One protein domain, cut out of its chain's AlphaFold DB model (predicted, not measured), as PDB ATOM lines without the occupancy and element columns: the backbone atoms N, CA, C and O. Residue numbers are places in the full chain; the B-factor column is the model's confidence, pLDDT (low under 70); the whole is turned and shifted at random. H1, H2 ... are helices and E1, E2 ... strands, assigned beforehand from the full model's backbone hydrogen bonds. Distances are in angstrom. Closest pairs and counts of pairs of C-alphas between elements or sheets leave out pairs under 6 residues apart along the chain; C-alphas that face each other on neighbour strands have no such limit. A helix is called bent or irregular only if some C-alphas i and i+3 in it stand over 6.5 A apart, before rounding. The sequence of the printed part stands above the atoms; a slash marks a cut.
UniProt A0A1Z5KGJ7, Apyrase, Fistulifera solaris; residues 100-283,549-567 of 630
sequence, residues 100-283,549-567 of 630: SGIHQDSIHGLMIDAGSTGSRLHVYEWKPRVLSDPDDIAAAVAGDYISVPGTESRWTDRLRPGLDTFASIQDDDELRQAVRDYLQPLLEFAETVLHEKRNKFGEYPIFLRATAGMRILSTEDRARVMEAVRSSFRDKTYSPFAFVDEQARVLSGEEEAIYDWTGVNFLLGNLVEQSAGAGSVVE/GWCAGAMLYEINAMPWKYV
ATOM      1  N   SER A 100      50.689 -63.744  78.388       74.12
ATOM      2  CA  SER A 100      50.631 -63.743  79.846       74.12
ATOM      3  C   SER A 100      51.837 -63.033  80.472       74.12
ATOM      4  O   SER A 100      51.808 -62.744  81.669       74.12
ATOM      5  N   GLY A 101      52.904 -62.772  79.706       75.75
ATOM      6  CA  GLY A 101      54.199 -62.299  80.201       75.75
ATOM      7  C   GLY A 101      54.946 -63.300  81.094       75.75
ATOM      8  O   GLY A 101      55.933 -62.930  81.718       75.75
ATOM      9  N   ILE A 102      54.483 -64.550  81.213       81.31
ATOM     10  CA  ILE A 102      55.066 -65.523  82.146       81.31
ATOM     11  C   ILE A 102      56.396 -66.068  81.626       81.31
ATOM     12  O   ILE A 102      56.495 -66.607  80.523       81.31
ATOM     13  N   HIS A 103      57.419 -66.037  82.476       81.19
ATOM     14  CA  HIS A 103      58.714 -66.629  82.155       81.19
ATOM     15  C   HIS A 103      58.643 -68.163  82.122       81.19
ATOM     16  O   HIS A 103      58.195 -68.790  83.079       81.19
ATOM     17  N   GLN A 104      59.147 -68.827  81.074       77.81
ATOM     18  CA  GLN A 104      59.045 -70.297  80.953       77.81
ATOM     19  C   GLN A 104      59.727 -71.078  82.091       77.81
ATOM     20  O   GLN A 104      59.221 -72.130  82.506       77.81
ATOM     21  N   ASP A 105      60.775 -70.514  82.685       83.81
ATOM     22  CA  ASP A 105      61.552 -71.156  83.749       83.81
ATOM     23  C   ASP A 105      61.080 -70.805  85.170       83.81
ATOM     24  O   ASP A 105      61.639 -71.312  86.139       83.81
ATOM     25  N   SER A 106      60.036 -69.979  85.330       87.25
ATOM     26  CA  SER A 106      59.503 -69.609  86.651       87.25
ATOM     27  C   SER A 106      58.595 -70.679  87.280       87.25
ATOM     28  O   SER A 106      57.923 -71.461  86.592       87.25
ATOM     29  N   ILE A 107      58.560 -70.682  88.613       91.19
ATOM     30  CA  ILE A 107      57.570 -71.372  89.450       91.19
ATOM     31  C   ILE A 107      56.508 -70.360  89.878       91.19
ATOM     32  O   ILE A 107      56.790 -69.164  89.930       91.19
ATOM     33  N   HIS A 108      55.296 -70.836  90.167       93.44
ATOM     34  CA  HIS A 108      54.150 -69.983  90.462       93.44
ATOM     35  C   HIS A 108      53.457 -70.363  91.759       93.44
ATOM     36  O   HIS A 108      53.504 -71.517  92.181       93.44
ATOM     37  N   GLY A 109      52.759 -69.391  92.333       94.75
ATOM     38  CA  GLY A 109      51.902 -69.554  93.499       94.75
ATOM     39  C   GLY A 109      50.658 -68.698  93.359       94.75
ATOM     40  O   GLY A 109      50.711 -67.584  92.834       94.75
ATOM     41  N   LEU A 110      49.537 -69.230  93.827       96.19
ATOM     42  CA  LEU A 110      48.232 -68.589  93.739       96.19
ATOM     43  C   LEU A 110      47.792 -68.166  95.138       96.19
ATOM     44  O   LEU A 110      47.779 -68.996  96.042       96.19
ATOM     45  N   MET A 111      47.414 -66.905  95.323       96.62
ATOM     46  CA  MET A 111      46.872 -66.404  96.589       96.62
ATOM     47  C   MET A 111      45.455 -65.892  96.372       96.62
ATOM     48  O   MET A 111      45.252 -64.942  95.615       96.62
ATOM     49  N   ILE A 112      44.484 -66.509  97.039       97.50
ATOM     50  CA  ILE A 112      43.109 -66.027  97.103       97.50
ATOM     51  C   ILE A 112      42.934 -65.207  98.381       97.50
ATOM     52  O   ILE A 112      42.967 -65.751  99.489       97.50
ATOM     53  N   ASP A 113      42.718 -63.907  98.203       96.12
ATOM     54  CA  ASP A 113      42.213 -62.998  99.231       96.12
ATOM     55  C   ASP A 113      40.705 -63.178  99.330       96.12
ATOM     56  O   ASP A 113      40.001 -62.813  98.391       96.12
ATOM     57  N   ALA A 114      40.216 -63.761 100.426       96.38
ATOM     58  CA  ALA A 114      38.791 -63.936 100.700       96.38
ATOM     59  C   ALA A 114      38.319 -62.929 101.765       96.38
ATOM     60  O   ALA A 114      38.108 -63.261 102.937       96.38
ATOM     61  N   GLY A 115      38.178 -61.671 101.345       92.06
ATOM     62  CA  GLY A 115      37.729 -60.570 102.193       92.06
ATOM     63  C   GLY A 115      36.212 -60.521 102.413       92.06
ATOM     64  O   GLY A 115      35.430 -61.084 101.647       92.06
ATOM     65  N   SER A 116      35.776 -59.753 103.419       87.44
ATOM     66  CA  SER A 116      34.350 -59.640 103.801       87.44
ATOM     67  C   SER A 116      33.436 -59.051 102.721       87.44
ATOM     68  O   SER A 116      32.226 -59.222 102.742       87.44
ATOM     69  N   THR A 117      33.996 -58.321 101.754       84.81
ATOM     70  CA  THR A 117      33.220 -57.730 100.646       84.81
ATOM     71  C   THR A 117      33.378 -58.490  99.336       84.81
ATOM     72  O   THR A 117      32.797 -58.075  98.330       84.81
ATOM     73  N   GLY A 118      34.194 -59.546  99.323       91.12
ATOM     74  CA  GLY A 118      34.486 -60.315  98.128       91.12
ATOM     75  C   GLY A 118      35.892 -60.895  98.060       91.12
ATOM     76  O   GLY A 118      36.778 -60.471  98.803       91.12
ATOM     77  N   SER A 119      36.092 -61.799  97.100       94.50
ATOM     78  CA  SER A 119      37.352 -62.518  96.896       94.50
ATOM     79  C   SER A 119      38.098 -62.101  95.627       94.50
ATOM     80  O   SER A 119      37.487 -61.670  94.645       94.50
ATOM     81  N   ARG A 120      39.425 -62.238  95.627       93.62
ATOM     82  CA  ARG A 120      40.306 -62.031  94.462       93.62
ATOM     83  C   ARG A 120      41.403 -63.074  94.431       93.62
ATOM     84  O   ARG A 120      41.837 -63.513  95.486       93.62
ATOM     85  N   LEU A 121      41.893 -63.406  93.240       95.19
ATOM     86  CA  LEU A 121      43.071 -64.252  93.076       95.19
ATOM     87  C   LEU A 121      44.244 -63.449  92.520       95.19
ATOM     88  O   LEU A 121      44.078 -62.698  91.560       95.19
ATOM     89  N   HIS A 122      45.419 -63.671  93.098       93.06
ATOM     90  CA  HIS A 122      46.711 -63.174  92.643       93.06
ATOM     91  C   HIS A 122      47.582 -64.344  92.168       93.06
ATOM     92  O   HIS A 122      47.666 -65.367  92.851       93.06
ATOM     93  N   VAL A 123      48.239 -64.184  91.016       93.62
ATOM     94  CA  VAL A 123      49.233 -65.129  90.487       93.62
ATOM     95  C   VAL A 123      50.614 -64.510  90.656       93.62
ATOM     96  O   VAL A 123      50.923 -63.500  90.027       93.62
ATOM     97  N   TYR A 124      51.445 -65.131  91.486       92.38
ATOM     98  CA  TYR A 124      52.833 -64.730  91.705       92.38
ATOM     99  C   TYR A 124      53.781 -65.697  91.009       92.38
ATOM    100  O   TYR A 124      53.474 -66.881  90.870       92.38
ATOM    101  N   GLU A 125      54.951 -65.201  90.620       91.44
ATOM    102  CA  GLU A 125      56.011 -65.996  90.002       91.44
ATOM    103  C   GLU A 125      57.349 -65.792  90.714       91.44
ATOM    104  O   GLU A 125      57.596 -64.727  91.264       91.44
ATOM    105  N   TRP A 126      58.225 -66.791  90.729       91.00
ATOM    106  CA  TRP A 126      59.591 -66.669  91.254       91.00
ATOM    107  C   TRP A 126      60.519 -67.697  90.595       91.00
ATOM    108  O   TRP A 126      60.082 -68.606  89.882       91.00
ATOM    109  N   LYS A 127      61.830 -67.559  90.816       89.50
ATOM    110  CA  LYS A 127      62.823 -68.524  90.316       89.50
ATOM    111  C   LYS A 127      62.698 -69.874  91.038       89.50
ATOM    112  O   LYS A 127      62.423 -69.885  92.237       89.50
ATOM    113  N   PRO A 128      62.949 -71.014  90.370       88.44
ATOM    114  CA  PRO A 128      62.934 -72.320  91.022       88.44
ATOM    115  C   PRO A 128      63.834 -72.372  92.261       88.44
ATOM    116  O   PRO A 128      64.992 -71.962  92.219       88.44
ATOM    117  N   ARG A 129      63.308 -72.923  93.360       88.50
ATOM    118  CA  ARG A 129      64.044 -73.093  94.622       88.50
ATOM    119  C   ARG A 129      64.890 -74.363  94.600       88.50
ATOM    120  O   ARG A 129      64.593 -75.325  95.311       88.50
ATOM    121  N   VAL A 130      65.909 -74.376  93.746       87.38
ATOM    122  CA  VAL A 130      66.806 -75.521  93.552       87.38
ATOM    123  C   VAL A 130      68.218 -75.166  93.999       87.38
ATOM    124  O   VAL A 130      68.735 -74.132  93.599       87.38
ATOM    125  N   LEU A 131      68.827 -76.034  94.807       87.50
ATOM    126  CA  LEU A 131      70.245 -75.981  95.164       87.50
ATOM    127  C   LEU A 131      70.963 -77.082  94.388       87.50
ATOM    128  O   LEU A 131      70.504 -78.230  94.408       87.50
ATOM    129  N   SER A 132      72.043 -76.740  93.692       84.44
ATOM    130  CA  SER A 132      72.671 -77.639  92.718       84.44
ATOM    131  C   SER A 132      74.142 -77.956  92.991       84.44
ATOM    132  O   SER A 132      74.631 -79.000  92.549       84.44
ATOM    133  N   ASP A 133      74.825 -77.128  93.781       84.44
ATOM    134  CA  ASP A 133      76.231 -77.306  94.146       84.44
ATOM    135  C   ASP A 133      76.509 -76.929  95.626       84.44
ATOM    136  O   ASP A 133      75.607 -76.480  96.344       84.44
ATOM    137  N   PRO A 134      77.724 -77.186  96.150       84.25
ATOM    138  CA  PRO A 134      78.079 -76.827  97.524       84.25
ATOM    139  C   PRO A 134      78.025 -75.325  97.831       84.25
ATOM    140  O   PRO A 134      77.781 -74.975  98.987       84.25
ATOM    141  N   ASP A 135      78.226 -74.454  96.838       85.19
ATOM    142  CA  ASP A 135      78.185 -73.000  97.022       85.19
ATOM    143  C   ASP A 135      76.733 -72.534  97.202       85.19
ATOM    144  O   ASP A 135      76.451 -71.743  98.101       85.19
ATOM    145  N   ASP A 136      75.791 -73.115  96.452       84.31
ATOM    146  CA  ASP A 136      74.352 -72.916  96.642       84.31
ATOM    147  C   ASP A 136      73.910 -73.312  98.059       84.31
ATOM    148  O   ASP A 136      73.136 -72.604  98.712       84.31
ATOM    149  N   ILE A 137      74.406 -74.449  98.559       82.69
ATOM    150  CA  ILE A 137      74.124 -74.903  99.927       82.69
ATOM    151  C   ILE A 137      74.716 -73.919 100.939       82.69
ATOM    152  O   ILE A 137      74.030 -73.541 101.890       82.69
ATOM    153  N   ALA A 138      75.967 -73.496 100.746       83.38
ATOM    154  CA  ALA A 138      76.626 -72.544 101.630       83.38
ATOM    155  C   ALA A 138      75.875 -71.202 101.678       83.38
ATOM    156  O   ALA A 138      75.620 -70.699 102.770       83.38
ATOM    157  N   ALA A 139      75.438 -70.676 100.530       81.44
ATOM    158  CA  ALA A 139      74.641 -69.454 100.426       81.44
ATOM    159  C   ALA A 139      73.258 -69.599 101.089       81.44
ATOM    160  O   ALA A 139      72.816 -68.720 101.832       81.44
ATOM    161  N   ALA A 140      72.580 -70.735 100.893       80.50
ATOM    162  CA  ALA A 140      71.300 -71.012 101.543       80.50
ATOM    163  C   ALA A 140      71.418 -71.095 103.074       80.50
ATOM    164  O   ALA A 140      70.535 -70.605 103.781       80.50
ATOM    165  N   VAL A 141      72.500 -71.695 103.587       78.38
ATOM    166  CA  VAL A 141      72.800 -71.776 105.028       78.38
ATOM    167  C   VAL A 141      73.237 -70.420 105.591       78.38
ATOM    168  O   VAL A 141      72.869 -70.086 106.713       78.38
ATOM    169  N   ALA A 142      73.971 -69.616 104.819       76.75
ATOM    170  CA  ALA A 142      74.369 -68.259 105.200       76.75
ATOM    171  C   ALA A 142      73.191 -67.263 105.235       76.75
ATOM    172  O   ALA A 142      73.325 -66.170 105.786       76.75
ATOM    173  N   GLY A 143      72.031 -67.648 104.690       74.44
ATOM    174  CA  GLY A 143      70.853 -66.786 104.587       74.44
ATOM    175  C   GLY A 143      70.905 -65.822 103.400       74.44
ATOM    176  O   GLY A 143      70.136 -64.866 103.365       74.44
ATOM    177  N   ASP A 144      71.786 -66.063 102.430       75.50
ATOM    178  CA  ASP A 144      71.927 -65.231 101.229       75.50
ATOM    179  C   ASP A 144      70.855 -65.556 100.180       75.50
ATOM    180  O   ASP A 144      70.506 -64.718  99.347       75.50
ATOM    181  N   TYR A 145      70.285 -66.763 100.236       79.88
ATOM    182  CA  TYR A 145      69.185 -67.162  99.367       79.88
ATOM    183  C   TYR A 145      67.824 -66.970 100.030       79.88
ATOM    184  O   TYR A 145      67.380 -67.771 100.856       79.88
ATOM    185  N   ILE A 146      67.124 -65.940  99.563       83.75
ATOM    186  CA  ILE A 146      65.681 -65.774  99.727       83.75
ATOM    187  C   ILE A 146      64.993 -65.870  98.370       83.75
ATOM    188  O   ILE A 146      65.568 -65.577  97.322       83.75
ATOM    189  N   SER A 147      63.740 -66.296  98.383       87.56
ATOM    190  CA  SER A 147      62.887 -66.255  97.201       87.56
ATOM    191  C   SER A 147      62.005 -65.022  97.250       87.56
ATOM    192  O   SER A 147      61.389 -64.728  98.271       87.56
ATOM    193  N   VAL A 148      61.951 -64.306  96.136       88.69
ATOM    194  CA  VAL A 148      61.220 -63.049  96.018       88.69
ATOM    195  C   VAL A 148      60.103 -63.247  94.997       88.69
ATOM    196  O   VAL A 148      60.410 -63.665  93.875       88.69
ATOM    197  N   PRO A 149      58.830 -62.987  95.352       88.81
ATOM    198  CA  PRO A 149      57.768 -62.976  94.363       88.81
ATOM    199  C   PRO A 149      58.029 -61.848  93.363       88.81
ATOM    200  O   PRO A 149      58.370 -60.727  93.735       88.81
ATOM    201  N   GLY A 150      57.885 -62.161  92.083       80.75
ATOM    202  CA  GLY A 150      58.019 -61.221  90.988       80.75
ATOM    203  C   GLY A 150      57.047 -60.063  91.146       80.75
ATOM    204  O   GLY A 150      55.927 -60.215  91.639       80.75
ATOM    205  N   THR A 151      57.490 -58.895  90.697       69.31
ATOM    206  CA  THR A 151      56.699 -57.674  90.744       69.31
ATOM    207  C   THR A 151      55.876 -57.469  89.464       69.31
ATOM    208  O   THR A 151      55.535 -56.338  89.123       69.31
ATOM    209  N   GLU A 152      55.521 -58.529  88.746       71.19
ATOM    210  CA  GLU A 152      54.602 -58.418  87.615       71.19
ATOM    211  C   GLU A 152      53.159 -58.679  88.044       71.19
ATOM    212  O   GLU A 152      52.826 -59.658  88.709       71.19
ATOM    213  N   SER A 153      52.315 -57.704  87.720       65.81
ATOM    214  CA  SER A 153      50.937 -57.557  88.172       65.81
ATOM    215  C   SER A 153      49.926 -58.558  87.580       65.81
ATOM    216  O   SER A 153      49.431 -58.251  86.498       65.81
ATOM    217  N   ARG A 154      49.559 -59.699  88.190       84.69
ATOM    218  CA  ARG A 154      48.482 -60.577  87.651       84.69
ATOM    219  C   ARG A 154      47.423 -60.922  88.695       84.69
ATOM    220  O   ARG A 154      47.648 -61.760  89.566       84.69
ATOM    221  N   TRP A 155      46.245 -60.304  88.597       85.69
ATOM    222  CA  TRP A 155      45.150 -60.546  89.537       85.69
ATOM    223  C   TRP A 155      43.761 -60.356  88.925       85.69
ATOM    224  O   TRP A 155      43.597 -59.706  87.891       85.69
ATOM    225  N   THR A 156      42.745 -60.921  89.577       85.25
ATOM    226  CA  THR A 156      41.344 -60.784  89.164       85.25
ATOM    227  C   THR A 156      40.702 -59.498  89.691       85.25
ATOM    228  O   THR A 156      41.056 -58.977  90.752       85.25
ATOM    229  N   ASP A 157      39.640 -59.041  89.018       81.50
ATOM    230  CA  ASP A 157      38.659 -58.159  89.661       81.50
ATOM    231  C   ASP A 157      38.026 -58.871  90.887       81.50
ATOM    232  O   ASP A 157      38.048 -60.101  90.997       81.50
ATOM    233  N   ARG A 158      37.460 -58.097  91.828       84.69
ATOM    234  CA  ARG A 158      36.795 -58.637  93.033       84.69
ATOM    235  C   ARG A 158      35.510 -59.375  92.656       84.69
ATOM    236  O   ARG A 158      34.616 -58.764  92.066       84.69
ATOM    237  N   LEU A 159      35.392 -60.636  93.063       88.25
ATOM    238  CA  LEU A 159      34.134 -61.380  93.063       88.25
ATOM    239  C   LEU A 159      33.342 -61.044  94.318       88.25
ATOM    240  O   LEU A 159      33.907 -61.017  95.404       88.25
ATOM    241  N   ARG A 160      32.047 -60.787  94.168       86.81
ATOM    242  CA  ARG A 160      31.116 -60.513  95.270       86.81
ATOM    243  C   ARG A 160      30.074 -61.639  95.317       86.81
ATOM    244  O   ARG A 160      29.776 -62.170  94.247       86.81
ATOM    245  N   PRO A 161      29.504 -61.984  96.485       91.25
ATOM    246  CA  PRO A 161      29.731 -61.413  97.825       91.25
ATOM    247  C   PRO A 161      31.038 -61.907  98.482       91.25
ATOM    248  O   PRO A 161      31.881 -62.476  97.793       91.25
ATOM    249  N   GLY A 162      31.247 -61.626  99.775       91.38
ATOM    250  CA  GLY A 162      32.296 -62.252 100.596       91.38
ATOM    251  C   GLY A 162      31.986 -63.721 100.908       91.38
ATOM    252  O   GLY A 162      30.853 -64.164 100.750       91.38
ATOM    253  N   LEU A 163      32.989 -64.497 101.326       94.56
ATOM    254  CA  LEU A 163      32.815 -65.935 101.588       94.56
ATOM    255  C   LEU A 163      31.918 -66.212 102.815       94.56
ATOM    256  O   LEU A 163      31.269 -67.251 102.906       94.56
ATOM    257  N   ASP A 164      31.853 -65.268 103.746       93.94
ATOM    258  CA  ASP A 164      31.057 -65.350 104.967       93.94
ATOM    259  C   ASP A 164      29.549 -65.433 104.711       93.94
ATOM    260  O   ASP A 164      28.831 -66.072 105.477       93.94
ATOM    261  N   THR A 165      29.055 -64.899 103.590       93.88
ATOM    262  CA  THR A 165      27.617 -64.920 103.280       93.88
ATOM    263  C   THR A 165      27.072 -66.327 103.030       93.88
ATOM    264  O   THR A 165      25.881 -66.579 103.228       93.88
ATOM    265  N   PHE A 166      27.933 -67.260 102.612       96.12
ATOM    266  CA  PHE A 166      27.547 -68.647 102.344       96.12
ATOM    267  C   PHE A 166      27.254 -69.440 103.625       96.12
ATOM    268  O   PHE A 166      26.604 -70.476 103.545       96.12
ATOM    269  N   ALA A 167      27.635 -68.933 104.805       95.25
ATOM    270  CA  ALA A 167      27.295 -69.530 106.101       95.25
ATOM    271  C   ALA A 167      25.783 -69.724 106.315       95.25
ATOM    272  O   ALA A 167      25.361 -70.605 107.058       95.25
ATOM    273  N   SER A 168      24.956 -68.922 105.639       93.38
ATOM    274  CA  SER A 168      23.498 -69.043 105.696       93.38
ATOM    275  C   SER A 168      22.962 -70.355 105.098       93.38
ATOM    276  O   SER A 168      21.868 -70.783 105.473       93.38
ATOM    277  N   ILE A 169      23.725 -71.023 104.223       96.44
ATOM    278  CA  ILE A 169      23.341 -72.288 103.583       96.44
ATOM    279  C   ILE A 169      23.517 -73.438 104.584       96.44
ATOM    280  O   ILE A 169      24.619 -73.733 105.047       96.44
ATOM    281  N   GLN A 170      22.409 -74.089 104.939       94.44
ATOM    282  CA  GLN A 170      22.378 -75.113 105.992       94.44
ATOM    283  C   GLN A 170      22.705 -76.523 105.485       94.44
ATOM    284  O   GLN A 170      23.205 -77.338 106.252       94.44
ATOM    285  N   ASP A 171      22.446 -76.815 104.211       97.81
ATOM    286  CA  ASP A 171      22.816 -78.092 103.604       97.81
ATOM    287  C   ASP A 171      24.285 -78.064 103.153       97.81
ATOM    288  O   ASP A 171      24.710 -77.149 102.447       97.81
ATOM    289  N   ASP A 172      25.083 -79.041 103.590       97.12
ATOM    290  CA  ASP A 172      26.534 -79.040 103.356       97.12
ATOM    291  C   ASP A 172      26.909 -79.338 101.892       97.12
ATOM    292  O   ASP A 172      27.928 -78.834 101.406       97.12
ATOM    293  N   ASP A 173      26.092 -80.109 101.166       97.38
ATOM    294  CA  ASP A 173      26.323 -80.391  99.747       97.38
ATOM    295  C   ASP A 173      25.975 -79.162  98.892       97.38
ATOM    296  O   ASP A 173      26.754 -78.779  98.011       97.38
ATOM    297  N   GLU A 174      24.862 -78.485  99.196       98.19
ATOM    298  CA  GLU A 174      24.495 -77.203  98.587       98.19
ATOM    299  C   GLU A 174      25.548 -76.125  98.879       98.19
ATOM    300  O   GLU A 174      25.988 -75.426  97.963       98.19
ATOM    301  N   LEU A 175      26.019 -76.032 100.128       98.44
ATOM    302  CA  LEU A 175      27.083 -75.111 100.529       98.44
ATOM    303  C   LEU A 175      28.357 -75.365  99.719       98.44
ATOM    304  O   LEU A 175      28.951 -74.431  99.173       98.44
ATOM    305  N   ARG A 176      28.781 -76.629  99.613       98.25
ATOM    306  CA  ARG A 176      29.971 -76.993  98.843       98.25
ATOM    307  C   ARG A 176      29.823 -76.623  97.374       98.25
ATOM    308  O   ARG A 176      30.767 -76.084  96.797       98.25
ATOM    309  N   GLN A 177      28.667 -76.886  96.773       98.31
ATOM    310  CA  GLN A 177      28.415 -76.529  95.383       98.31
ATOM    311  C   GLN A 177      28.416 -75.005  95.183       98.31
ATOM    312  O   GLN A 177      29.105 -74.517  94.290       98.31
ATOM    313  N   ALA A 178      27.762 -74.247  96.065       97.94
ATOM    314  CA  ALA A 178      27.748 -72.785  96.012       97.94
ATOM    315  C   ALA A 178      29.157 -72.180  96.143       97.94
ATOM    316  O   ALA A 178      29.521 -71.273  95.391       97.94
ATOM    317  N   VAL A 179      29.988 -72.714  97.045       98.19
ATOM    318  CA  VAL A 179      31.400 -72.315  97.181       98.19
ATOM    319  C   VAL A 179      32.200 -72.662  95.922       98.19
ATOM    320  O   VAL A 179      33.021 -71.850  95.484       98.19
ATOM    321  N   ARG A 180      31.958 -73.830  95.304       98.31
ATOM    322  CA  ARG A 180      32.605 -74.206  94.036       98.31
ATOM    323  C   ARG A 180      32.242 -73.226  92.926       98.31
ATOM    324  O   ARG A 180      33.142 -72.730  92.251       98.31
ATOM    325  N   ASP A 181      30.967 -72.900  92.773       97.00
ATOM    326  CA  ASP A 181      30.500 -71.971  91.743       97.00
ATOM    327  C   ASP A 181      31.048 -70.555  91.966       97.00
ATOM    328  O   ASP A 181      31.439 -69.873  91.017       97.00
ATOM    329  N   TYR A 182      31.171 -70.136  93.228       96.69
ATOM    330  CA  TYR A 182      31.747 -68.848  93.605       96.69
ATOM    331  C   TYR A 182      33.251 -68.731  93.302       96.69
ATOM    332  O   TYR A 182      33.696 -67.694  92.805       96.69
ATOM    333  N   LEU A 183      34.048 -69.768  93.589       97.38
ATOM    334  CA  LEU A 183      35.506 -69.743  93.399       97.38
ATOM    335  C   LEU A 183      35.950 -70.145  91.983       97.38
ATOM    336  O   LEU A 183      37.060 -69.788  91.575       97.38
ATOM    337  N   GLN A 184      35.098 -70.825  91.210       96.44
ATOM    338  CA  GLN A 184      35.411 -71.300  89.856       96.44
ATOM    339  C   GLN A 184      35.966 -70.185  88.944       96.44
ATOM    340  O   GLN A 184      37.006 -70.400  88.315       96.44
ATOM    341  N   PRO A 185      35.390 -68.964  88.916       95.06
ATOM    342  CA  PRO A 185      35.913 -67.879  88.094       95.06
ATOM    343  C   PRO A 185      37.365 -67.474  88.390       95.06
ATOM    344  O   PRO A 185      38.051 -66.972  87.492       95.06
ATOM    345  N   LEU A 186      37.825 -67.658  89.634       96.31
ATOM    346  CA  LEU A 186      39.202 -67.379  90.050       96.31
ATOM    347  C   LEU A 186      40.158 -68.462  89.546       96.31
ATOM    348  O   LEU A 186      41.235 -68.144  89.039       96.31
ATOM    349  N   LEU A 187      39.754 -69.730  89.643       97.00
ATOM    350  CA  LEU A 187      40.543 -70.859  89.148       97.00
ATOM    351  C   LEU A 187      40.705 -70.789  87.628       97.00
ATOM    352  O   LEU A 187      41.822 -70.893  87.129       97.00
ATOM    353  N   GLU A 188      39.628 -70.489  86.899       94.50
ATOM    354  CA  GLU A 188      39.664 -70.282  85.443       94.50
ATOM    355  C   GLU A 188      40.654 -69.189  85.029       94.50
ATOM    356  O   GLU A 188      41.351 -69.319  84.017       94.50
ATOM    357  N   PHE A 189      40.729 -68.104  85.809       93.88
ATOM    358  CA  PHE A 189      41.702 -67.040  85.583       93.88
ATOM    359  C   PHE A 189      43.131 -67.560  85.735       93.88
ATOM    360  O   PHE A 189      43.938 -67.368  84.825       93.88
ATOM    361  N   ALA A 190      43.436 -68.267  86.827       95.06
ATOM    362  CA  ALA A 190      44.759 -68.848  87.044       95.06
ATOM    363  C   ALA A 190      45.137 -69.845  85.936       95.06
ATOM    364  O   ALA A 190      46.249 -69.795  85.415       95.06
ATOM    365  N   GLU A 191      44.205 -70.706  85.519       94.75
ATOM    366  CA  GLU A 191      44.416 -71.638  84.408       94.75
ATOM    367  C   GLU A 191      44.677 -70.940  83.073       94.75
ATOM    368  O   GLU A 191      45.449 -71.444  82.257       94.75
ATOM    369  N   THR A 192      44.025 -69.803  82.831       92.00
ATOM    370  CA  THR A 192      44.204 -69.022  81.600       92.00
ATOM    371  C   THR A 192      45.546 -68.313  81.595       92.00
ATOM    372  O   THR A 192      46.276 -68.394  80.610       92.00
ATOM    373  N   VAL A 193      45.900 -67.676  82.712       91.00
ATOM    374  CA  VAL A 193      47.208 -67.045  82.902       91.00
ATOM    375  C   VAL A 193      48.319 -68.080  82.707       91.00
ATOM    376  O   VAL A 193      49.252 -67.846  81.951       91.00
ATOM    377  N   LEU A 194      48.182 -69.266  83.301       92.75
ATOM    378  CA  LEU A 194      49.209 -70.309  83.296       92.75
ATOM    379  C   LEU A 194      49.024 -71.363  82.188       92.75
ATOM    380  O   LEU A 194      49.571 -72.462  82.297       92.75
ATOM    381  N   HIS A 195      48.263 -71.079  81.127       91.12
ATOM    382  CA  HIS A 195      47.840 -72.100  80.158       91.12
ATOM    383  C   HIS A 195      49.010 -72.844  79.480       91.12
ATOM    384  O   HIS A 195      48.909 -74.049  79.239       91.12
ATOM    385  N   GLU A 196      50.141 -72.173  79.245       89.94
ATOM    386  CA  GLU A 196      51.361 -72.779  78.685       89.94
ATOM    387  C   GLU A 196      52.051 -73.765  79.646       89.94
ATOM    388  O   GLU A 196      52.875 -74.578  79.231       89.94
ATOM    389  N   LYS A 197      51.707 -73.720  80.938       91.75
ATOM    390  CA  LYS A 197      52.304 -74.531  82.008       91.75
ATOM    391  C   LYS A 197      51.323 -75.517  82.646       91.75
ATOM    392  O   LYS A 197      51.549 -75.951  83.776       91.75
ATOM    393  N   ARG A 198      50.254 -75.905  81.938       92.00
ATOM    394  CA  ARG A 198      49.227 -76.857  82.424       92.00
ATOM    395  C   ARG A 198      49.802 -78.148  83.008       92.00
ATOM    396  O   ARG A 198      49.307 -78.644  84.013       92.00
ATOM    397  N   ASN A 199      50.873 -78.678  82.419       92.94
ATOM    398  CA  ASN A 199      51.541 -79.892  82.896       92.94
ATOM    399  C   ASN A 199      52.247 -79.737  84.259       92.94
ATOM    400  O   ASN A 199      52.599 -80.748  84.857       92.94
ATOM    401  N   LYS A 200      52.443 -78.504  84.746       93.62
ATOM    402  CA  LYS A 200      53.089 -78.183  86.028       93.62
ATOM    403  C   LYS A 200      52.113 -77.709  87.108       93.62
ATOM    404  O   LYS A 200      52.552 -77.385  88.204       93.62
ATOM    405  N   PHE A 201      50.800 -77.663  86.851       95.69
ATOM    406  CA  PHE A 201      49.827 -77.138  87.827       95.69
ATOM    407  C   PHE A 201      49.906 -77.839  89.185       95.69
ATOM    408  O   PHE A 201      49.883 -77.170  90.214       95.69
ATOM    409  N   GLY A 202      50.122 -79.157  89.193       95.81
ATOM    410  CA  GLY A 202      50.294 -79.938  90.420       95.81
ATOM    411  C   GLY A 202      51.536 -79.591  91.255       95.81
ATOM    412  O   GLY A 202      51.674 -80.127  92.349       95.81
ATOM    413  N   GLU A 203      52.424 -78.716  90.772       93.31
ATOM    414  CA  GLU A 203      53.583 -78.187  91.504       93.31
ATOM    415  C   GLU A 203      53.334 -76.780  92.074       93.31
ATOM    416  O   GLU A 203      54.088 -76.326  92.934       93.31
ATOM    417  N   TYR A 204      52.300 -76.072  91.609       95.31
ATOM    418  CA  TYR A 204      52.034 -74.685  91.993       95.31
ATOM    419  C   TYR A 204      51.069 -74.626  93.175       95.31
ATOM    420  O   TYR A 204      49.917 -75.043  93.020       95.31
ATOM    421  N   PRO A 205      51.497 -74.137  94.354       96.31
ATOM    422  CA  PRO A 205      50.629 -74.062  95.517       96.31
ATOM    423  C   PRO A 205      49.502 -73.049  95.320       96.31
ATOM    424  O   PRO A 205      49.728 -71.931  94.849       96.31
ATOM    425  N   ILE A 206      48.296 -73.432  95.739       97.75
ATOM    426  CA  ILE A 206      47.162 -72.525  95.899       97.75
ATOM    427  C   ILE A 206      46.885 -72.279  97.376       97.75
ATOM    428  O   ILE A 206      46.693 -73.203  98.163       97.75
ATOM    429  N   PHE A 207      46.848 -71.005  97.738       98.06
ATOM    430  CA  PHE A 207      46.529 -70.526  99.067       98.06
ATOM    431  C   PHE A 207      45.197 -69.784  99.032       98.06
ATOM    432  O   PHE A 207      44.924 -69.023  98.108       98.06
ATOM    433  N   LEU A 208      44.388 -69.965 100.069       98.31
ATOM    434  CA  LEU A 208      43.255 -69.105 100.379       98.31
ATOM    435  C   LEU A 208      43.399 -68.613 101.814       98.31
ATOM    436  O   LEU A 208      43.617 -69.400 102.746       98.31
ATOM    437  N   ARG A 209      43.300 -67.299 101.990       97.69
ATOM    438  CA  ARG A 209      43.272 -66.659 103.303       97.69
ATOM    439  C   ARG A 209      42.003 -65.832 103.388       97.69
ATOM    440  O   ARG A 209      41.833 -64.866 102.647       97.69
ATOM    441  N   ALA A 210      41.101 -66.249 104.265       97.19
ATOM    442  CA  ALA A 210      39.903 -65.476 104.551       97.19
ATOM    443  C   ALA A 210      40.139 -64.523 105.722       97.19
ATOM    444  O   ALA A 210      40.834 -64.892 106.667       97.19
ATOM    445  N   THR A 211      39.576 -63.316 105.671       95.62
ATOM    446  CA  THR A 211      39.871 -62.259 106.656       95.62
ATOM    447  C   THR A 211      38.684 -61.995 107.593       95.62
ATOM    448  O   THR A 211      38.070 -62.934 108.100       95.62
ATOM    449  N   ALA A 212      38.376 -60.729 107.894       94.62
ATOM    450  CA  ALA A 212      37.437 -60.329 108.941       94.62
ATOM    451  C   ALA A 212      36.035 -60.944 108.811       94.62
ATOM    452  O   ALA A 212      35.486 -61.366 109.821       94.62
ATOM    453  N   GLY A 213      35.486 -61.065 107.596       92.88
ATOM    454  CA  GLY A 213      34.138 -61.625 107.393       92.88
ATOM    455  C   GLY A 213      34.007 -63.032 107.978       92.88
ATOM    456  O   GLY A 213      33.112 -63.311 108.767       92.88
ATOM    457  N   MET A 214      34.988 -63.897 107.710       96.88
ATOM    458  CA  MET A 214      35.019 -65.248 108.277       96.88
ATOM    459  C   MET A 214      35.351 -65.272 109.779       96.88
ATOM    460  O   MET A 214      34.985 -66.223 110.468       96.88
ATOM    461  N   ARG A 215      36.049 -64.256 110.310       96.12
ATOM    462  CA  ARG A 215      36.333 -64.134 111.755       96.12
ATOM    463  C   ARG A 215      35.075 -63.805 112.567       96.12
ATOM    464  O   ARG A 215      34.988 -64.255 113.705       96.12
ATOM    465  N   ILE A 216      34.133 -63.067 111.976       91.69
ATOM    466  CA  ILE A 216      32.864 -62.653 112.601       91.69
ATOM    467  C   ILE A 216      31.903 -63.835 112.779       91.69
ATOM    468  O   ILE A 216      31.157 -63.872 113.754       91.69
ATOM    469  N   LEU A 217      31.944 -64.817 111.874       92.75
ATOM    470  CA  LEU A 217      31.089 -66.000 111.947       92.75
ATOM    471  C   LEU A 217      31.269 -66.802 113.244       92.75
ATOM    472  O   LEU A 217      32.354 -66.850 113.843       92.75
ATOM    473  N   SER A 218      30.207 -67.530 113.602       93.50
ATOM    474  CA  SER A 218      30.256 -68.561 114.635       93.50
ATOM    475  C   SER A 218      31.342 -69.599 114.312       93.50
ATOM    476  O   SER A 218      31.736 -69.801 113.159       93.50
ATOM    477  N   THR A 219      31.856 -70.281 115.338       94.50
ATOM    478  CA  THR A 219      32.898 -71.302 115.133       94.50
ATOM    479  C   THR A 219      32.413 -72.442 114.237       94.50
ATOM    480  O   THR A 219      33.197 -72.949 113.436       94.50
ATOM    481  N   GLU A 220      31.136 -72.813 114.348       95.81
ATOM    482  CA  GLU A 220      30.512 -73.868 113.549       95.81
ATOM    483  C   GLU A 220      30.373 -73.454 112.082       95.81
ATOM    484  O   GLU A 220      30.900 -74.137 111.203       95.81
ATOM    485  N   ASP A 221      29.785 -72.286 111.814       96.50
ATOM    486  CA  ASP A 221      29.604 -71.787 110.447       96.50
ATOM    487  C   ASP A 221      30.942 -71.554 109.747       96.50
ATOM    488  O   ASP A 221      31.145 -71.968 108.602       96.50
ATOM    489  N   ARG A 222      31.905 -70.956 110.461       97.44
ATOM    490  CA  ARG A 222      33.269 -70.779 109.954       97.44
ATOM    491  C   ARG A 222      33.889 -72.120 109.568       97.44
ATOM    492  O   ARG A 222      34.543 -72.202 108.528       97.44
ATOM    493  N   ALA A 223      33.727 -73.157 110.391       97.69
ATOM    494  CA  ALA A 223      34.286 -74.478 110.112       97.69
ATOM    495  C   ALA A 223      33.630 -75.127 108.885       97.69
ATOM    496  O   ALA A 223      34.353 -75.624 108.022       97.69
ATOM    497  N   ARG A 224      32.298 -75.057 108.770       98.19
ATOM    498  CA  ARG A 224      31.533 -75.606 107.637       98.19
ATOM    499  C   ARG A 224      31.942 -74.971 106.309       98.19
ATOM    500  O   ARG A 224      32.325 -75.674 105.376       98.19
ATOM    501  N   VAL A 225      31.969 -73.639 106.244       98.44
ATOM    502  CA  VAL A 225      32.364 -72.906 105.027       98.44
ATOM    503  C   VAL A 225      33.825 -73.188 104.655       98.44
ATOM    504  O   VAL A 225      34.139 -73.430 103.488       98.44
ATOM    505  N   MET A 226      34.743 -73.213 105.628       98.56
ATOM    506  CA  MET A 226      36.147 -73.536 105.343       98.56
ATOM    507  C   MET A 226      36.343 -74.993 104.906       98.56
ATOM    508  O   MET A 226      37.228 -75.266 104.093       98.56
ATOM    509  N   GLU A 227      35.531 -75.927 105.398       98.38
ATOM    510  CA  GLU A 227      35.561 -77.321 104.953       98.38
ATOM    511  C   GLU A 227      35.018 -77.481 103.527       98.38
ATOM    512  O   GLU A 227      35.604 -78.204 102.718       98.38
ATOM    513  N   ALA A 228      33.978 -76.731 103.158       98.62
ATOM    514  CA  ALA A 228      33.517 -76.640 101.774       98.62
ATOM    515  C   ALA A 228      34.634 -76.153 100.827       98.62
ATOM    516  O   ALA A 228      34.843 -76.738  99.760       98.62
ATOM    517  N   VAL A 229      35.427 -75.154 101.235       98.69
ATOM    518  CA  VAL A 229      36.606 -74.695 100.475       98.69
ATOM    519  C   VAL A 229      37.674 -75.787 100.373       98.69
ATOM    520  O   VAL A 229      38.111 -76.129  99.272       98.69
ATOM    521  N   ARG A 230      38.105 -76.357 101.506       98.75
ATOM    522  CA  ARG A 230      39.196 -77.350 101.539       98.75
ATOM    523  C   ARG A 230      38.841 -78.606 100.753       98.75
ATOM    524  O   ARG A 230      39.632 -79.060  99.930       98.75
ATOM    525  N   SER A 231      37.634 -79.137 100.946       98.31
ATOM    526  CA  SER A 231      37.142 -80.302 100.207       98.31
ATOM    527  C   SER A 231      37.049 -80.047  98.702       98.31
ATOM    528  O   SER A 231      37.248 -80.973  97.913       98.31
ATOM    529  N   SER A 232      36.800 -78.803  98.288       98.38
ATOM    530  CA  SER A 232      36.814 -78.407  96.879       98.38
ATOM    531  C   SER A 232      38.238 -78.357  96.321       98.38
ATOM    532  O   SER A 232      38.492 -78.937  95.272       98.38
ATOM    533  N   PHE A 233      39.207 -77.772  97.029       98.50
ATOM    534  CA  PHE A 233      40.605 -77.734  96.565       98.50
ATOM    535  C   PHE A 233      41.343 -79.082  96.626       98.50
ATOM    536  O   PHE A 233      42.310 -79.293  95.887       98.50
ATOM    537  N   ARG A 234      40.888 -80.025  97.463       98.12
ATOM    538  CA  ARG A 234      41.376 -81.417  97.442       98.12
ATOM    539  C   ARG A 234      40.950 -82.170  96.179       98.12
ATOM    540  O   ARG A 234      41.688 -83.039  95.715       98.12
ATOM    541  N   ASP A 235      39.790 -81.840  95.619       98.06
ATOM    542  CA  ASP A 235      39.284 -82.437  94.383       98.06
ATOM    543  C   ASP A 235      40.068 -81.914  93.167       98.06
ATOM    544  O   ASP A 235      39.881 -80.787  92.710       98.06
ATOM    545  N   LYS A 236      40.944 -82.757  92.608       96.50
ATOM    546  CA  LYS A 236      41.787 -82.401  91.452       96.50
ATOM    547  C   LYS A 236      41.024 -82.218  90.145       96.50
ATOM    548  O   LYS A 236      41.593 -81.685  89.198       96.50
ATOM    549  N   THR A 237      39.756 -82.629  90.087       96.75
ATOM    550  CA  THR A 237      38.885 -82.309  88.948       96.75
ATOM    551  C   THR A 237      38.361 -80.875  89.016       96.75
ATOM    552  O   THR A 237      38.015 -80.309  87.986       96.75
ATOM    553  N   TYR A 238      38.344 -80.286  90.218       97.94
ATOM    554  CA  TYR A 238      37.972 -78.898  90.465       97.94
ATOM    555  C   TYR A 238      39.179 -77.960  90.443       97.94
ATOM    556  O   TYR A 238      39.168 -76.946  89.758       97.94
ATOM    557  N   SER A 239      40.225 -78.303  91.203       98.12
ATOM    558  CA  SER A 239      41.444 -77.505  91.326       98.12
ATOM    559  C   SER A 239      42.672 -78.353  90.983       98.12
ATOM    560  O   SER A 239      43.084 -79.201  91.783       98.12
ATOM    561  N   PRO A 240      43.302 -78.134  89.815       97.44
ATOM    562  CA  PRO A 240      44.474 -78.903  89.394       97.44
ATOM    563  C   PRO A 240      45.768 -78.506  90.132       97.44
ATOM    564  O   PRO A 240      46.812 -79.123  89.915       97.44
ATOM    565  N   PHE A 241      45.721 -77.480  90.986       98.19
ATOM    566  CA  PHE A 241      46.878 -76.903  91.673       98.19
ATOM    567  C   PHE A 241      47.312 -77.708  92.910       98.19
ATOM    568  O   PHE A 241      46.544 -78.509  93.455       98.19
ATOM    569  N   ALA A 242      48.552 -77.524  93.370       97.06
ATOM    570  CA  ALA A 242      49.054 -78.160  94.589       97.06
ATOM    571  C   ALA A 242      48.327 -77.592  95.818       97.06
ATOM    572  O   ALA A 242      48.240 -76.377  95.982       97.06
ATOM    573  N   PHE A 243      47.796 -78.465  96.678       98.00
ATOM    574  CA  PHE A 243      46.992 -78.043  97.824       98.00
ATOM    575  C   PHE A 243      47.134 -78.998  99.011       98.00
ATOM    576  O   PHE A 243      47.056 -80.217  98.828       98.00
ATOM    577  N   VAL A 244      47.264 -78.430 100.210       96.38
ATOM    578  CA  VAL A 244      47.081 -79.081 101.515       96.38
ATOM    579  C   VAL A 244      46.194 -78.210 102.407       96.38
ATOM    580  O   VAL A 244      46.165 -76.993 102.250       96.38
ATOM    581  N   ASP A 245      45.488 -78.808 103.368       96.62
ATOM    582  CA  ASP A 245      44.433 -78.127 104.139       96.62
ATOM    583  C   ASP A 245      44.885 -76.841 104.854       96.62
ATOM    584  O   ASP A 245      44.123 -75.875 104.915       96.62
ATOM    585  N   GLU A 246      46.130 -76.786 105.340       94.25
ATOM    586  CA  GLU A 246      46.713 -75.594 105.981       94.25
ATOM    587  C   GLU A 246      46.806 -74.387 105.031       94.25
ATOM    588  O   GLU A 246      46.824 -73.233 105.466       94.25
ATOM    589  N   GLN A 247      46.807 -74.631 103.717       96.94
ATOM    590  CA  GLN A 247      46.832 -73.589 102.700       96.94
ATOM    591  C   GLN A 247      45.462 -72.947 102.469       96.94
ATOM    592  O   GLN A 247      45.428 -71.902 101.831       96.94
ATOM    593  N   ALA A 248      44.360 -73.464 103.021       98.25
ATOM    594  CA  ALA A 248      43.085 -72.745 103.087       98.25
ATOM    595  C   ALA A 248      42.668 -72.549 104.549       98.25
ATOM    596  O   ALA A 248      42.228 -73.479 105.236       98.25
ATOM    597  N   ARG A 249      42.793 -71.317 105.043       97.50
ATOM    598  CA  ARG A 249      42.492 -70.982 106.441       97.50
ATOM    599  C   ARG A 249      42.013 -69.547 106.601       97.50
ATOM    600  O   ARG A 249      42.212 -68.711 105.725       97.50
ATOM    601  N   VAL A 250      41.403 -69.275 107.749       97.94
ATOM    602  CA  VAL A 250      41.118 -67.909 108.187       97.94
ATOM    603  C   VAL A 250      42.405 -67.316 108.752       97.94
ATOM    604  O   VAL A 250      43.087 -67.959 109.552       97.94
ATOM    605  N   LEU A 251      42.760 -66.128 108.282       95.56
ATOM    606  CA  LEU A 251      43.912 -65.374 108.741       95.56
ATOM    607  C   LEU A 251      43.574 -64.719 110.084       95.56
ATOM    608  O   LEU A 251      42.482 -64.161 110.246       95.56
ATOM    609  N   SER A 252      44.489 -64.793 111.054       95.62
ATOM    610  CA  SER A 252      44.360 -63.950 112.247       95.62
ATOM    611  C   SER A 252      44.496 -62.477 111.858       95.62
ATOM    612  O   SER A 252      45.043 -62.138 110.807       95.62
ATOM    613  N   GLY A 253      43.965 -61.585 112.690       94.81
ATOM    614  CA  GLY A 253      44.036 -60.160 112.389       94.81
ATOM    615  C   GLY A 253      45.465 -59.623 112.434       94.81
ATOM    616  O   GLY A 253      45.838 -58.772 111.633       94.81
ATOM    617  N   GLU A 254      46.269 -60.152 113.347       94.12
ATOM    618  CA  GLU A 254      47.674 -59.818 113.514       94.12
ATOM    619  C   GLU A 254      48.474 -60.240 112.281       94.12
ATOM    620  O   GLU A 254      49.221 -59.425 111.749       94.12
ATOM    621  N   GLU A 255      48.273 -61.465 111.770       95.50
ATOM    622  CA  GLU A 255      48.901 -61.912 110.517       95.50
ATOM    623  C   GLU A 255      48.557 -60.996 109.338       95.50
ATOM    624  O   GLU A 255      49.447 -60.666 108.558       95.50
ATOM    625  N   GLU A 256      47.299 -60.555 109.224       96.69
ATOM    626  CA  GLU A 256      46.875 -59.581 108.206       96.69
ATOM    627  C   GLU A 256      47.704 -58.291 108.318       96.69
ATOM    628  O   GLU A 256      48.362 -57.906 107.354       96.69
ATOM    629  N   ALA A 257      47.803 -57.722 109.525       97.25
ATOM    630  CA  ALA A 257      48.572 -56.504 109.794       97.25
ATOM    631  C   ALA A 257      50.083 -56.658 109.505       97.25
ATOM    632  O   ALA A 257      50.735 -55.751 108.985       97.25
ATOM    633  N   ILE A 258      50.668 -57.816 109.817       96.12
ATOM    634  CA  ILE A 258      52.089 -58.093 109.554       96.12
ATOM    635  C   ILE A 258      52.344 -58.217 108.061       96.12
ATOM    636  O   ILE A 258      53.334 -57.691 107.550       96.12
ATOM    637  N   TYR A 259      51.476 -58.932 107.354       96.25
ATOM    638  CA  TYR A 259      51.596 -59.110 105.918       96.25
ATOM    639  C   TYR A 259      51.331 -57.811 105.160       96.25
ATOM    640  O   TYR A 259      51.985 -57.573 104.147       96.25
ATOM    641  N   ASP A 260      50.475 -56.934 105.676       96.56
ATOM    642  CA  ASP A 260      50.314 -55.560 105.206       96.56
ATOM    643  C   ASP A 260      51.623 -54.767 105.306       96.56
ATOM    644  O   ASP A 260      52.124 -54.246 104.304       96.56
ATOM    645  N   TRP A 261      52.239 -54.740 106.493       96.31
ATOM    646  CA  TRP A 261      53.533 -54.081 106.700       96.31
ATOM    647  C   TRP A 261      54.639 -54.687 105.829       96.31
ATOM    648  O   TRP A 261      55.443 -53.966 105.231       96.31
ATOM    649  N   THR A 262      54.652 -56.017 105.720       94.25
ATOM    650  CA  THR A 262      55.611 -56.762 104.901       94.25
ATOM    651  C   THR A 262      55.437 -56.408 103.431       94.25
ATOM    652  O   THR A 262      56.417 -56.112 102.759       94.25
ATOM    653  N   GLY A 263      54.200 -56.385 102.929       93.56
ATOM    654  CA  GLY A 263      53.880 -56.041 101.549       93.56
ATOM    655  C   GLY A 263      54.283 -54.609 101.207       93.56
ATOM    656  O   GLY A 263      54.964 -54.395 100.207       93.56
ATOM    657  N   VAL A 264      53.943 -53.641 102.065       94.00
ATOM    658  CA  VAL A 264      54.341 -52.232 101.899       94.00
ATOM    659  C   VAL A 264      55.856 -52.099 101.770       94.00
ATOM    660  O   VAL A 264      56.355 -51.529 100.799       94.00
ATOM    661  N   ASN A 265      56.605 -52.648 102.725       92.75
ATOM    662  CA  ASN A 265      58.053 -52.473 102.759       92.75
ATOM    663  C   ASN A 265      58.773 -53.329 101.713       92.75
ATOM    664  O   ASN A 265      59.811 -52.919 101.200       92.75
ATOM    665  N   PHE A 266      58.215 -54.478 101.338       90.75
ATOM    666  CA  PHE A 266      58.698 -55.273 100.215       90.75
ATOM    667  C   PHE A 266      58.595 -54.496  98.897       90.75
ATOM    668  O   PHE A 266      59.590 -54.351  98.191       90.75
ATOM    669  N   LEU A 267      57.413 -53.954  98.592       89.94
ATOM    670  CA  LEU A 267      57.147 -53.254  97.335       89.94
ATOM    671  C   LEU A 267      57.911 -51.929  97.212       89.94
ATOM    672  O   LEU A 267      58.185 -51.483  96.099       89.94
ATOM    673  N   LEU A 268      58.271 -51.308  98.338       89.81
ATOM    674  CA  LEU A 268      59.140 -50.128  98.377       89.81
ATOM    675  C   LEU A 268      60.639 -50.466  98.295       89.81
ATOM    676  O   LEU A 268      61.451 -49.552  98.209       89.81
ATOM    677  N   GLY A 269      61.012 -51.752  98.294       88.00
ATOM    678  CA  GLY A 269      62.407 -52.201  98.224       88.00
ATOM    679  C   GLY A 269      63.140 -52.228  99.569       88.00
ATOM    680  O   GLY A 269      64.333 -52.503  99.611       88.00
ATOM    681  N   ASN A 270      62.437 -52.008 100.680       87.19
ATOM    682  CA  ASN A 270      63.037 -51.848 102.004       87.19
ATOM    683  C   ASN A 270      63.389 -53.178 102.691       87.19
ATOM    684  O   ASN A 270      64.166 -53.182 103.641       87.19
ATOM    685  N   LEU A 271      62.811 -54.308 102.258       84.62
ATOM    686  CA  LEU A 271      63.004 -55.602 102.938       84.62
ATOM    687  C   LEU A 271      64.053 -56.509 102.295       84.62
ATOM    688  O   LEU A 271      64.840 -57.110 103.017       84.62
ATOM    689  N   VAL A 272      64.070 -56.641 100.964       80.31
ATOM    690  CA  VAL A 272      64.836 -57.702 100.274       80.31
ATOM    691  C   VAL A 272      66.337 -57.561 100.518       80.31
ATOM    692  O   VAL A 272      66.947 -58.462 101.090       80.31
ATOM    693  N   GLU A 273      66.933 -56.422 100.163       75.38
ATOM    694  CA  GLU A 273      68.359 -56.160 100.417       75.38
ATOM    695  C   GLU A 273      68.691 -56.271 101.909       75.38
ATOM    696  O   GLU A 273      69.695 -56.857 102.319       75.38
ATOM    697  N   GLN A 274      67.774 -55.782 102.743       71.38
ATOM    698  CA  GLN A 274      67.904 -55.828 104.183       71.38
ATOM    699  C   GLN A 274      67.734 -57.223 104.773       71.38
ATOM    700  O   GLN A 274      68.095 -57.362 105.931       71.38
ATOM    701  N   SER A 275      67.265 -58.231 104.030       72.12
ATOM    702  CA  SER A 275      67.033 -59.615 104.484       72.12
ATOM    703  C   SER A 275      68.179 -60.597 104.180       72.12
ATOM    704  O   SER A 275      68.193 -61.685 104.748       72.12
ATOM    705  N   ALA A 276      69.170 -60.208 103.365       67.62
ATOM    706  CA  ALA A 276      70.303 -61.068 102.999       67.62
ATOM    707  C   ALA A 276      71.352 -61.207 104.121       67.62
ATOM    708  O   ALA A 276      71.670 -60.222 104.792       67.62
ATOM    709  N   GLY A 277      71.936 -62.395 104.285       65.69
ATOM    710  CA  GLY A 277      73.026 -62.671 105.225       65.69
ATOM    711  C   GLY A 277      72.595 -62.902 106.681       65.69
ATOM    712  O   GLY A 277      71.430 -62.750 107.055       65.69
ATOM    713  N   ALA A 278      73.561 -63.255 107.532       62.34
ATOM    714  CA  ALA A 278      73.337 -63.560 108.946       62.34
ATOM    715  C   ALA A 278      73.584 -62.346 109.864       62.34
ATOM    716  O   ALA A 278      74.674 -61.776 109.856       62.34
ATOM    717  N   GLY A 279      72.602 -61.965 110.695       65.44
ATOM    718  CA  GLY A 279      72.763 -60.916 111.717       65.44
ATOM    719  C   GLY A 279      71.565 -59.972 111.859       65.44
ATOM    720  O   GLY A 279      70.440 -60.324 111.519       65.44
ATOM    721  N   SER A 280      71.806 -58.768 112.383       66.31
ATOM    722  CA  SER A 280      70.789 -57.713 112.517       66.31
ATOM    723  C   SER A 280      70.582 -56.944 111.204       66.31
ATOM    724  O   SER A 280      71.462 -56.890 110.344       66.31
ATOM    725  N   VAL A 281      69.402 -56.342 111.051       72.69
ATOM    726  CA  VAL A 281      69.039 -55.489 109.910       72.69
ATOM    727  C   VAL A 281      69.955 -54.254 109.851       72.69
ATOM    728  O   VAL A 281      70.211 -53.638 110.881       72.69
ATOM    729  N   VAL A 282      70.455 -53.901 108.657       67.75
ATOM    730  CA  VAL A 282      71.483 -52.851 108.474       67.75
ATOM    731  C   VAL A 282      70.898 -51.436 108.567       67.75
ATOM    732  O   VAL A 282      71.482 -50.587 109.233       67.75
ATOM    733  N   GLU A 283      69.732 -51.183 107.959       76.19
ATOM    734  CA  GLU A 283      69.075 -49.861 107.959       76.19
ATOM    735  C   GLU A 283      67.578 -49.965 108.299       76.19
ATOM    736  O   GLU A 283      66.709 -49.598 107.504       76.19
ATOM    737  N   GLY A 549      48.389 -54.373  99.763       86.25
ATOM    738  CA  GLY A 549      47.650 -55.189 100.714       86.25
ATOM    739  C   GLY A 549      48.480 -56.392 101.152       86.25
ATOM    740  O   GLY A 549      49.564 -56.656 100.613       86.25
ATOM    741  N   TRP A 550      47.941 -57.155 102.095       92.88
ATOM    742  CA  TRP A 550      48.635 -58.265 102.735       92.88
ATOM    743  C   TRP A 550      49.095 -59.384 101.781       92.88
ATOM    744  O   TRP A 550      50.066 -60.073 102.078       92.88
ATOM    745  N   CYS A 551      48.471 -59.580 100.612       93.19
ATOM    746  CA  CYS A 551      48.771 -60.717  99.722       93.19
ATOM    747  C   CYS A 551      50.243 -60.815  99.299       93.19
ATOM    748  O   CYS A 551      50.805 -61.911  99.289       93.19
ATOM    749  N   ALA A 552      50.878 -59.688  98.961       91.94
ATOM    750  CA  ALA A 552      52.276 -59.684  98.531       91.94
ATOM    751  C   ALA A 552      53.221 -60.031  99.690       91.94
ATOM    752  O   ALA A 552      54.154 -60.814  99.513       91.94
ATOM    753  N   GLY A 553      52.949 -59.498 100.887       93.62
ATOM    754  CA  GLY A 553      53.711 -59.815 102.092       93.62
ATOM    755  C   GLY A 553      53.522 -61.262 102.541       93.62
ATOM    756  O   GLY A 553      54.501 -61.938 102.850       93.62
ATOM    757  N   ALA A 554      52.287 -61.768 102.481       94.38
ATOM    758  CA  ALA A 554      51.979 -63.170 102.730       94.38
ATOM    759  C   ALA A 554      52.715 -64.071 101.742       94.38
ATOM    760  O   ALA A 554      53.367 -65.018 102.157       94.38
ATOM    761  N   MET A 555      52.684 -63.764 100.444       93.88
ATOM    762  CA  MET A 555      53.401 -64.562  99.452       93.88
ATOM    763  C   MET A 555      54.919 -64.528  99.681       93.88
ATOM    764  O   MET A 555      55.559 -65.572  99.624       93.88
ATOM    765  N   LEU A 556      55.507 -63.370 100.006       92.19
ATOM    766  CA  LEU A 556      56.927 -63.291 100.363       92.19
ATOM    767  C   LEU A 556      57.261 -64.192 101.564       92.19
ATOM    768  O   LEU A 556      58.269 -64.898 101.541       92.19
ATOM    769  N   TYR A 557      56.409 -64.206 102.588       91.44
ATOM    770  CA  TYR A 557      56.572 -65.070 103.755       91.44
ATOM    771  C   TYR A 557      56.420 -66.561 103.401       91.44
ATOM    772  O   TYR A 557      57.332 -67.356 103.632       91.44
ATOM    773  N   GLU A 558      55.300 -66.931 102.776       91.62
ATOM    774  CA  GLU A 558      54.941 -68.310 102.427       91.62
ATOM    775  C   GLU A 558      55.961 -68.926 101.471       91.62
ATOM    776  O   GLU A 558      56.391 -70.061 101.685       91.62
ATOM    777  N   ILE A 559      56.418 -68.172 100.458       90.31
ATOM    778  CA  ILE A 559      57.432 -68.687  99.543       90.31
ATOM    779  C   ILE A 559      58.668 -69.063 100.330       90.31
ATOM    780  O   ILE A 559      59.154 -70.154 100.089       90.31
ATOM    781  N   ASN A 560      59.155 -68.230 101.257       88.56
ATOM    782  CA  ASN A 560      60.385 -68.492 102.012       88.56
ATOM    783  C   ASN A 560      60.242 -69.583 103.085       88.56
ATOM    784  O   ASN A 560      61.249 -70.193 103.438       88.56
ATOM    785  N   ALA A 561      59.019 -69.899 103.522       87.38
ATOM    786  CA  ALA A 561      58.737 -71.037 104.399       87.38
ATOM    787  C   ALA A 561      58.807 -72.401 103.677       87.38
ATOM    788  O   ALA A 561      58.939 -73.441 104.325       87.38
ATOM    789  N   MET A 562      58.752 -72.424 102.339       86.62
ATOM    790  CA  MET A 562      58.867 -73.667 101.567       86.62
ATOM    791  C   MET A 562      60.288 -74.273 101.628       86.62
ATOM    792  O   MET A 562      61.272 -73.540 101.768       86.62
ATOM    793  N   PRO A 563      60.440 -75.603 101.482       85.75
ATOM    794  CA  PRO A 563      61.752 -76.242 101.458       85.75
ATOM    795  C   PRO A 563      62.511 -75.971 100.149       85.75
ATOM    796  O   PRO A 563      61.922 -75.861  99.073       85.75
ATOM    797  N   TRP A 564      63.842 -75.934 100.233       86.62
ATOM    798  CA  TRP A 564      64.717 -75.986  99.059       86.62
ATOM    799  C   TRP A 564      64.778 -77.410  98.497       86.62
ATOM    800  O   TRP A 564      64.913 -78.376  99.249       86.62
ATOM    801  N   LYS A 565      64.732 -77.551  97.169       86.88
ATOM    802  CA  LYS A 565      64.972 -78.831  96.496       86.88
ATOM    803  C   LYS A 565      66.456 -78.963  96.177       86.88
ATOM    804  O   LYS A 565      66.986 -78.185  95.394       86.88
ATOM    805  N   TYR A 566      67.120 -79.968  96.730       84.25
ATOM    806  CA  TYR A 566      68.477 -80.301  96.308       84.25
ATOM    807  C   TYR A 566      68.437 -81.183  95.056       84.25
ATOM    808  O   TYR A 566      67.716 -82.184  95.018       84.25
ATOM    809  N   VAL A 567      69.190 -80.806  94.026       82.62
ATOM    810  CA  VAL A 567      69.398 -81.619  92.827       82.62
ATOM    811  C   VAL A 567      70.893 -81.818  92.674       82.62
ATOM    812  O   VAL A 567      71.614 -80.888  92.338       82.62
TER     813      VAL A 567
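AT A GLANCE: This is residues 100 to 283 and 549 to 567 of the 630 residues of the protein "Apyrase" of Fistulifera solaris (UniProt A0A1Z5KGJ7). A twisted four-stranded sheet is the middle of three layers: H3b, H4 and H6 cover one face, and H9 crosses the other, with H7 packed across H9 on the side away from the sheet. H2 and H5 touch each other at one end of the strands, and the arm H3a packs on H2 and on H6; H1 and H8 lie far out beyond the other end of the strands. The 203 printed residues include nine named helices and four named strands, E1 E2 H1 H2 H3 H4 E3 H5 H6 E4 H7 H8 H9; the class is mixed, helices and strands. The sheet, order E2 E1 E3 E4, is mixed. The whole is compact, with a radius of gyration of the C-alphas of 17.9 A and spans of 56 by 38 by 26 A.

HOW THE PARTS SIT: Start at the hairpin of E1, residues 107 to 115, and E2, residues 118 to 126: antiparallel, N 111 and O 122 2.9 A apart. E3, residues 206 to 210, is parallel to E1, N 112 to O 207 2.8 A; E4, residues 248 to 250, is parallel to E3, N 249 to O 208 3.1 A. H6, residues 219 to 234, runs along E4 at a height of 8.4 A over the sheet. H5, residues 212 to 216, only grazes the sheet; E3, H5 H6, E4 is a strand-helix-strand unit, parallel neighbour strands joined through helices, with a right-handed crossover. H3, residues 172 to 193, assigned as one helix by its hydrogen bonds, is bent: C-alphas 182 and 185 are 7.0 A apart. Its arm H3b, residues 185 to 193, runs along E2 on the same face as H6; H3a, residues 172 to 182, touches H6, closest C-alphas Arg 176 and Ala 228, 4.6 A. H2, residues 163 to 168, forms a helical hairpin with H3a. H4, residues 195 to 203, irregular with C-alphas 196 and 199 8.3 A apart, is near E1. On the opposite face H9, residues 550 to 561, is over E1; H7, residues 253 to 267, touches it about perpendicular, 88 degrees, closest C-alphas Gly 263 and Gly 553, 3.8 A. H8, residues 272 to 275, and H1, residues 134 to 142, are not on the sheet. O i to N i+4 pairs are within hydrogen-bond range throughout H1, H3a, H3b, H5, H6, H7 and H9; H2 has 0 of 2 and H4 0 of 5, against 3 of 3 and 3 of 6 for i+3, and H8 is too short for one.

IN THESE COORDINATES: Find C-alpha 107 at (57.570, -71.372, 89.450); E1 runs 25.9 A, E2 26.8 A, H6 22.1 A, H7 21.1 A. H9 ends at (58.737, -71.037, 104.399).

THE WHOLE: Residues 284 to 548 are not printed, and C-alphas 283 and 549 are 23.2 A apart. The links H1 to H2 and H6 to E4 are long. Mean pLDDT of the printed part is 90.5; residues 151, 153, 276 to 280 and 282 are under 70.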